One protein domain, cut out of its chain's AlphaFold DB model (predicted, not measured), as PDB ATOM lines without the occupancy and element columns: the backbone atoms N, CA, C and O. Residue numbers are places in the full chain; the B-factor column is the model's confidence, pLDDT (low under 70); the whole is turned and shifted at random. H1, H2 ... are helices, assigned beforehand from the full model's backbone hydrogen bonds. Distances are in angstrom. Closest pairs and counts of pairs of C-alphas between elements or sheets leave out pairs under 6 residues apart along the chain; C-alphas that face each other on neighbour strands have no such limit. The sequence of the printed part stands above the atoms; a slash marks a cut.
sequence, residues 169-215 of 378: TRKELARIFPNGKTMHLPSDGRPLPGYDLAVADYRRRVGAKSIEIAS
ATOM      1  N   THR A 169     -31.334  17.152  13.769       97.31
ATOM      2  CA  THR A 169     -30.162  16.452  14.301       97.31
ATOM      3  C   THR A 169     -30.119  15.011  13.789       97.31
ATOM      4  O   THR A 169     -31.136  14.440  13.380       97.31
ATOM      5  N   ARG A 170     -28.943  14.370  13.857       96.38
ATOM      6  CA  ARG A 170     -28.811  12.950  13.496       96.38
ATOM      7  C   ARG A 170     -29.772  12.064  14.291       96.38
ATOM      8  O   ARG A 170     -30.404  11.189  13.707       96.38
ATOM      9  N   LYS A 171     -29.913  12.311  15.599       96.50
ATOM     10  CA  LYS A 171     -30.798  11.543  16.491       96.50
ATOM     11  C   LYS A 171     -32.270  11.693  16.102       96.50
ATOM     12  O   LYS A 171     -33.008  10.712  16.092       96.50
ATOM     13  N   GLU A 172     -32.700  12.901  15.744       96.75
ATOM     14  CA  GLU A 172     -34.063  13.138  15.258       96.75
ATOM     15  C   GLU A 172     -34.320  12.447  13.917       96.75
ATOM     16  O   GLU A 172     -35.344  11.780  13.776       96.75
ATOM     17  N   LEU A 173     -33.387  12.551  12.962       96.69
ATOM     18  CA  LEU A 173     -33.507  11.871  11.670       96.69
ATOM     19  C   LEU A 173     -33.536  10.351  11.824       96.69
ATOM     20  O   LEU A 173     -34.381   9.711  11.208       96.69
ATOM     21  N   ALA A 174     -32.680   9.777  12.669       96.06
ATOM     22  CA  ALA A 174     -32.677   8.342  12.945       96.06
ATOM     23  C   ALA A 174     -34.001   7.866  13.569       96.06
ATOM     24  O   ALA A 174     -34.454   6.764  13.284       96.06
ATOM     25  N   ARG A 175     -34.674   8.710  14.364       96.69
ATOM     26  CA  ARG A 175     -35.996   8.388  14.922       96.69
ATOM     27  C   ARG A 175     -37.081   8.320  13.846       96.69
ATOM     28  O   ARG A 175     -37.946   7.456  13.913       96.69
ATOM     29  N   ILE A 176     -37.061   9.237  12.875       96.44
ATOM     30  CA  ILE A 176     -38.073   9.271  11.803       96.44
ATOM     31  C   ILE A 176     -37.733   8.351  10.619       96.44
ATOM     32  O   ILE A 176     -38.644   7.954   9.892       96.44
ATOM     33  N   PHE A 177     -36.455   7.988  10.462       96.62
ATOM     34  CA  PHE A 177     -35.923   7.028   9.493       96.62
ATOM     35  C   PHE A 177     -35.048   5.976  10.202       96.62
ATOM     36  O   PHE A 177     -33.819   6.036  10.103       96.62
ATOM     37  N   PRO A 178     -35.648   4.979  10.882       94.12
ATOM     38  CA  PRO A 178     -34.889   3.959  11.616       94.12
ATOM     39  C   PRO A 178     -33.932   3.143  10.738       94.12
ATOM     40  O   PRO A 178     -32.880   2.709  11.188       94.12
ATOM     41  N   ASN A 179     -34.266   2.973   9.457       93.06
ATOM     42  CA  ASN A 179     -33.427   2.290   8.470       93.06
ATOM     43  C   ASN A 179     -32.327   3.188   7.865       93.06
ATOM     44  O   ASN A 179     -31.631   2.762   6.946       93.06
ATOM     45  N   GLY A 180     -32.221   4.449   8.298       92.75
ATOM     46  CA  GLY A 180     -31.272   5.432   7.776       92.75
ATOM     47  C   GLY A 180     -31.493   5.840   6.316       92.75
ATOM     48  O   GLY A 180     -30.689   6.606   5.784       92.75
ATOM     49  N   LYS A 181     -32.554   5.354   5.651       94.81
ATOM     50  CA  LYS A 181     -32.838   5.633   4.239       94.81
ATOM     51  C   LYS A 181     -33.433   7.021   4.092       94.81
ATOM     52  O   LYS A 181     -34.653   7.188   4.048       94.81
ATOM     53  N   THR A 182     -32.570   8.035   4.016       95.75
ATOM     54  CA  THR A 182     -33.047   9.394   3.789       95.75
ATOM     55  C   THR A 182     -32.167  10.296   2.954       95.75
ATOM     56  O   THR A 182     -30.957  10.282   3.102       95.75
ATOM     57  N   MET A 183     -32.801  11.116   2.107       95.38
ATOM     58  CA  MET A 183     -32.142  12.190   1.352       95.38
ATOM     59  C   MET A 183     -31.928  13.461   2.187       95.38
ATOM     60  O   MET A 183     -31.306  14.414   1.723       95.38
ATOM     61  N   HIS A 184     -32.458  13.522   3.410       96.06
ATOM     62  CA  HIS A 184     -32.229  14.659   4.293       96.06
ATOM     63  C   HIS A 184     -30.859  14.549   4.963       96.06
ATOM     64  O   HIS A 184     -30.563  13.555   5.625       96.06
ATOM     65  N   LEU A 185     -30.047  15.598   4.837       95.88
ATOM     66  CA  LEU A 185     -28.791  15.698   5.570       95.88
ATOM     67  C   LEU A 185     -29.059  16.165   7.013       95.88
ATOM     68  O   LEU A 185     -29.843  17.106   7.200       95.88
ATOM     69  N   PRO A 186     -28.409  15.560   8.024       96.94
ATOM     70  CA  PRO A 186     -28.470  16.057   9.392       96.94
ATOM     71  C   PRO A 186     -27.790  17.424   9.551       96.94
ATOM     72  O   PRO A 186     -27.113  17.926   8.646       96.94
ATOM     73  N   SER A 187     -27.968  18.040  10.721       96.06
ATOM     74  CA  SER A 187     -27.360  19.330  11.074       96.06
ATOM     75  C   SER A 187     -25.834  19.350  10.947       96.06
ATOM     76  O   SER A 187     -25.287  20.360  10.520       96.06
ATOM     77  N   ASP A 188     -25.161  18.233  11.214       95.06
ATOM     78  CA  ASP A 188     -23.704  18.097  11.101       95.06
ATOM     79  C   ASP A 188     -23.196  17.890   9.659       95.06
ATOM     80  O   ASP A 188     -21.998  17.754   9.426       95.06
ATOM     81  N   GLY A 189     -24.105  17.821   8.682       94.31
ATOM     82  CA  GLY A 189     -23.784  17.712   7.261       94.31
ATOM     83  C   GLY A 189     -23.319  16.331   6.791       94.31
ATOM     84  O   GLY A 189     -23.118  16.162   5.591       94.31
ATOM     85  N   ARG A 190     -23.186  15.332   7.672       94.75
ATOM     86  CA  ARG A 190     -22.754  13.981   7.277       94.75
ATOM     87  C   ARG A 190     -23.967  13.080   7.010       94.75
ATOM     88  O   ARG A 190     -24.800  12.924   7.910       94.75
ATOM     89  N   PRO A 191     -24.091  12.472   5.816       95.44
ATOM     90  CA  PRO A 191     -25.255  11.665   5.456       95.44
ATOM     91  C   PRO A 191     -25.448  10.458   6.390       95.44
ATOM     92  O   PRO A 191     -24.506   9.971   7.015       95.44
ATOM     93  N   LEU A 192     -26.690   9.974   6.491       94.88
ATOM     94  CA  LEU A 192     -26.988   8.703   7.159       94.88
ATOM     95  C   LEU A 192     -26.591   7.513   6.264       94.88
ATOM     96  O   LEU A 192     -26.594   7.663   5.042       94.88
ATOM     97  N   PRO A 193     -26.323   6.317   6.830       94.56
ATOM     98  CA  PRO A 193     -25.868   5.153   6.057       94.56
ATOM     99  C   PRO A 193     -26.768   4.750   4.875       94.56
ATOM    100  O   PRO A 193     -26.292   4.159   3.914       94.56
ATOM    101  N   GLY A 194     -28.067   5.070   4.912       94.44
ATOM    102  CA  GLY A 194     -29.015   4.766   3.834       94.44
ATOM    103  C   GLY A 194     -29.231   5.898   2.819       94.44
ATOM    104  O   GLY A 194     -30.171   5.812   2.028       94.44
ATOM    105  N   TYR A 195     -28.422   6.960   2.844       95.38
ATOM    106  CA  TYR A 195     -28.589   8.130   1.974       95.38
ATOM    107  C   TYR A 195     -28.535   7.771   0.484       95.38
ATOM    108  O   TYR A 195     -29.466   8.093  -0.256       95.38
ATOM    109  N   ASP A 196     -27.510   7.035   0.051       95.00
ATOM    110  CA  ASP A 196     -27.332   6.683  -1.364       95.00
ATOM    111  C   ASP A 196     -28.465   5.793  -1.884       95.00
ATOM    112  O   ASP A 196     -28.952   5.979  -3.002       95.00
ATOM    113  N   LEU A 197     -28.963   4.885  -1.038       95.44
ATOM    114  CA  LEU A 197     -30.139   4.069  -1.344       95.44
ATOM    115  C   LEU A 197     -31.388   4.939  -1.528       95.44
ATOM    116  O   LEU A 197     -32.141   4.744  -2.480       95.44
ATOM    117  N   ALA A 198     -31.593   5.935  -0.660       94.31
ATOM    118  CA  ALA A 198     -32.724   6.853  -0.768       94.31
ATOM    119  C   ALA A 198     -32.651   7.717  -2.040       94.31
ATOM    120  O   ALA A 198     -33.669   7.922  -2.706       94.31
ATOM    121  N   VAL A 199     -31.452   8.177  -2.412       93.00
ATOM    122  CA  VAL A 199     -31.216   8.915  -3.663       93.00
ATOM    123  C   VAL A 199     -31.475   8.025  -4.883       93.00
ATOM    124  O   VAL A 199     -32.134   8.463  -5.829       93.00
ATOM    125  N   ALA A 200     -31.009   6.773  -4.872       93.00
ATOM    126  CA  ALA A 200     -31.254   5.818  -5.952       93.00
ATOM    127  C   ALA A 200     -32.753   5.518  -6.124       93.00
ATOM    128  O   ALA A 200     -33.273   5.548  -7.242       93.00
ATOM    129  N   ASP A 201     -33.471   5.308  -5.018       90.81
ATOM    130  CA  ASP A 201     -34.918   5.096  -5.032       90.81
ATOM    131  C   ASP A 201     -35.672   6.325  -5.556       90.81
ATOM    132  O   ASP A 201     -36.618   6.187  -6.336       90.81
ATOM    133  N   TYR A 202     -35.246   7.535  -5.182       88.88
ATOM    134  CA  TYR A 202     -35.817   8.771  -5.712       88.88
ATOM    135  C   TYR A 202     -35.605   8.899  -7.223       88.88
ATOM    136  O   TYR A 202     -36.570   9.137  -7.953       88.88
ATOM    137  N   ARG A 203     -34.378   8.671  -7.710       88.50
ATOM    138  CA  ARG A 203     -34.057   8.697  -9.147       88.50
ATOM    139  C   ARG A 203     -34.901   7.695  -9.932       88.50
ATOM    140  O   ARG A 203     -35.421   8.047 -10.986       88.50
ATOM    141  N   ARG A 204     -35.115   6.489  -9.392       88.06
ATOM    142  CA  ARG A 204     -35.979   5.468 -10.008       88.06
ATOM    143  C   ARG A 204     -37.430   5.940 -10.126       88.06
ATOM    144  O   ARG A 204     -38.032   5.791 -11.183       88.06
ATOM    145  N   ARG A 205     -37.986   6.544  -9.068       84.25
ATOM    146  CA  ARG A 205     -39.370   7.058  -9.068       84.25
ATOM    147  C   ARG A 205     -39.567   8.226 -10.028       84.25
ATOM    148  O   ARG A 205     -40.576   8.268 -10.726       84.25
ATOM    149  N   VAL A 206     -38.638   9.182 -10.040       77.56
ATOM    150  CA  VAL A 206     -38.719  10.341 -10.941       77.56
ATOM    151  C   VAL A 206     -38.547   9.896 -12.391       77.56
ATOM    152  O   VAL A 206     -39.355  10.292 -13.223       77.56
ATOM    153  N   GLY A 207     -37.583   9.008 -12.666       69.69
ATOM    154  CA  GLY A 207     -37.371   8.428 -13.993       69.69
ATOM    155  C   GLY A 207     -38.589   7.657 -14.515       69.69
ATOM    156  O   GLY A 207     -39.005   7.863 -15.652       69.69
ATOM    157  N   ALA A 208     -39.222   6.835 -13.674       62.81
ATOM    158  CA  ALA A 208     -40.430   6.097 -14.048       62.81
ATOM    159  C   ALA A 208     -41.619   7.027 -14.356       62.81
ATOM    160  O   ALA A 208     -42.284   6.852 -15.370       62.81
ATOM    161  N   LYS A 209     -41.840   8.074 -13.546       59.75
ATOM    162  CA  LYS A 209     -42.911   9.053 -13.803       59.75
ATOM    163  C   LYS A 209     -42.673   9.892 -15.058       59.75
ATOM    164  O   LYS A 209     -43.635  10.230 -15.735       59.75
ATOM    165  N   SER A 210     -41.424  10.225 -15.395       56.75
ATOM    166  CA  SER A 210     -41.131  10.874 -16.683       56.75
ATOM    167  C   SER A 210     -41.429   9.961 -17.877       56.75
ATOM    168  O   SER A 210     -41.879  10.455 -18.906       56.75
ATOM    169  N   ILE A 211     -41.248   8.643 -17.731       43.31
ATOM    170  CA  ILE A 211     -41.573   7.652 -18.770       43.31
ATOM    171  C   ILE A 211     -43.099   7.464 -18.901       43.31
ATOM    172  O   ILE A 211     -43.613   7.360 -20.012       43.31
ATOM    173  N   GLU A 212     -43.851   7.493 -17.797       46.06
ATOM    174  CA  GLU A 212     -45.326   7.458 -17.821       46.06
ATOM    175  C   GLU A 212     -45.937   8.715 -18.463       46.06
ATOM    176  O   GLU A 212     -46.897   8.623 -19.222       46.06
ATOM    177  N   ILE A 213     -45.358   9.899 -18.220       42.66
ATOM    178  CA  ILE A 213     -45.813  11.140 -18.869       42.66
ATOM    179  C   ILE A 213     -45.548  11.080 -20.380       42.66
ATOM    180  O   ILE A 213     -46.439  11.426 -21.154       42.66
ATOM    181  N   ALA A 214     -44.384  10.572 -20.801       43.81
ATOM    182  CA  ALA A 214     -44.049  10.399 -22.216       43.81
ATOM    183  C   ALA A 214     -44.944   9.372 -22.934       43.81
ATOM    184  O   ALA A 214     -45.231   9.543 -24.108       43.81
ATOM    185  N   SER A 215     -45.420   8.337 -22.236       40.16
ATOM    186  CA  SER A 215     -46.309   7.310 -22.810       40.16
ATOM    187  C   SER A 215     -47.801   7.667 -22.763       40.16
ATOM    188  O   SER A 215     -48.610   6.989 -23.388       40.16
TER     189      SER A 215
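AT A GLANCE: This is residues 169 to 215 of the 378 residues of the protein "Uncharacterized protein YcbK (DUF882 family)" of Rhizobium rosettiformans (UniProt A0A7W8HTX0). Picture a small body made of the short helix H1 and a long looping link, residues 177 to 194, with one long helix, H2, running out of it as an arm. Residues 203 to 215 of H2 stick out free, and this arm makes the length of the whole. The printed part has 47 residues with two named helices, H1 then H2 along the chain, and no named strand; the class is all helix. The whole is loose, with a radius of gyration of the C-alphas of 13.4 A and spans of 42 by 18 by 13 A.

IN THESE COORDINATES: Start at Thr 169 and find C-alpha 170 at (-28.811, 12.950, 13.496), where H1 begins; it covers residues 170 to 176. From there go through residues 177 to 194, which hold no named element, passing C-alpha 188 at (-23.704, 18.097, 11.101). At C-alpha 195, (-28.589, 8.130, 1.974), H2 begins; it covers residues 195 to 215 and measures 30.5 A from first to last C-alpha, ending at C-alpha 215, (-46.309, 7.310, -22.810).

HOW THE PARTS SIT: Look from H1 to H2 and you will find them apart, with no C-alpha of the one within 8 A of the other. A long link of 18 residues joins them. Residues 203 to 215, which belong to H2, stand free: each has no C-alpha 8 or more residues away along the chain within 10 A. Read the backbone of H1 and H2: every O i to N i+4 pair is within hydrogen-bond range.

THE WHOLE: The C-alphas farthest apart are those of Lys 171 and Ser 215, at 42.5 A. Without the free stretch, 34 residues remain, spanning 23 by 18 by 12 A. The printed part has no cut. In the B-factor column the mean pLDDT of the printed part is 85.8, and residues 207 to 215 are under 70.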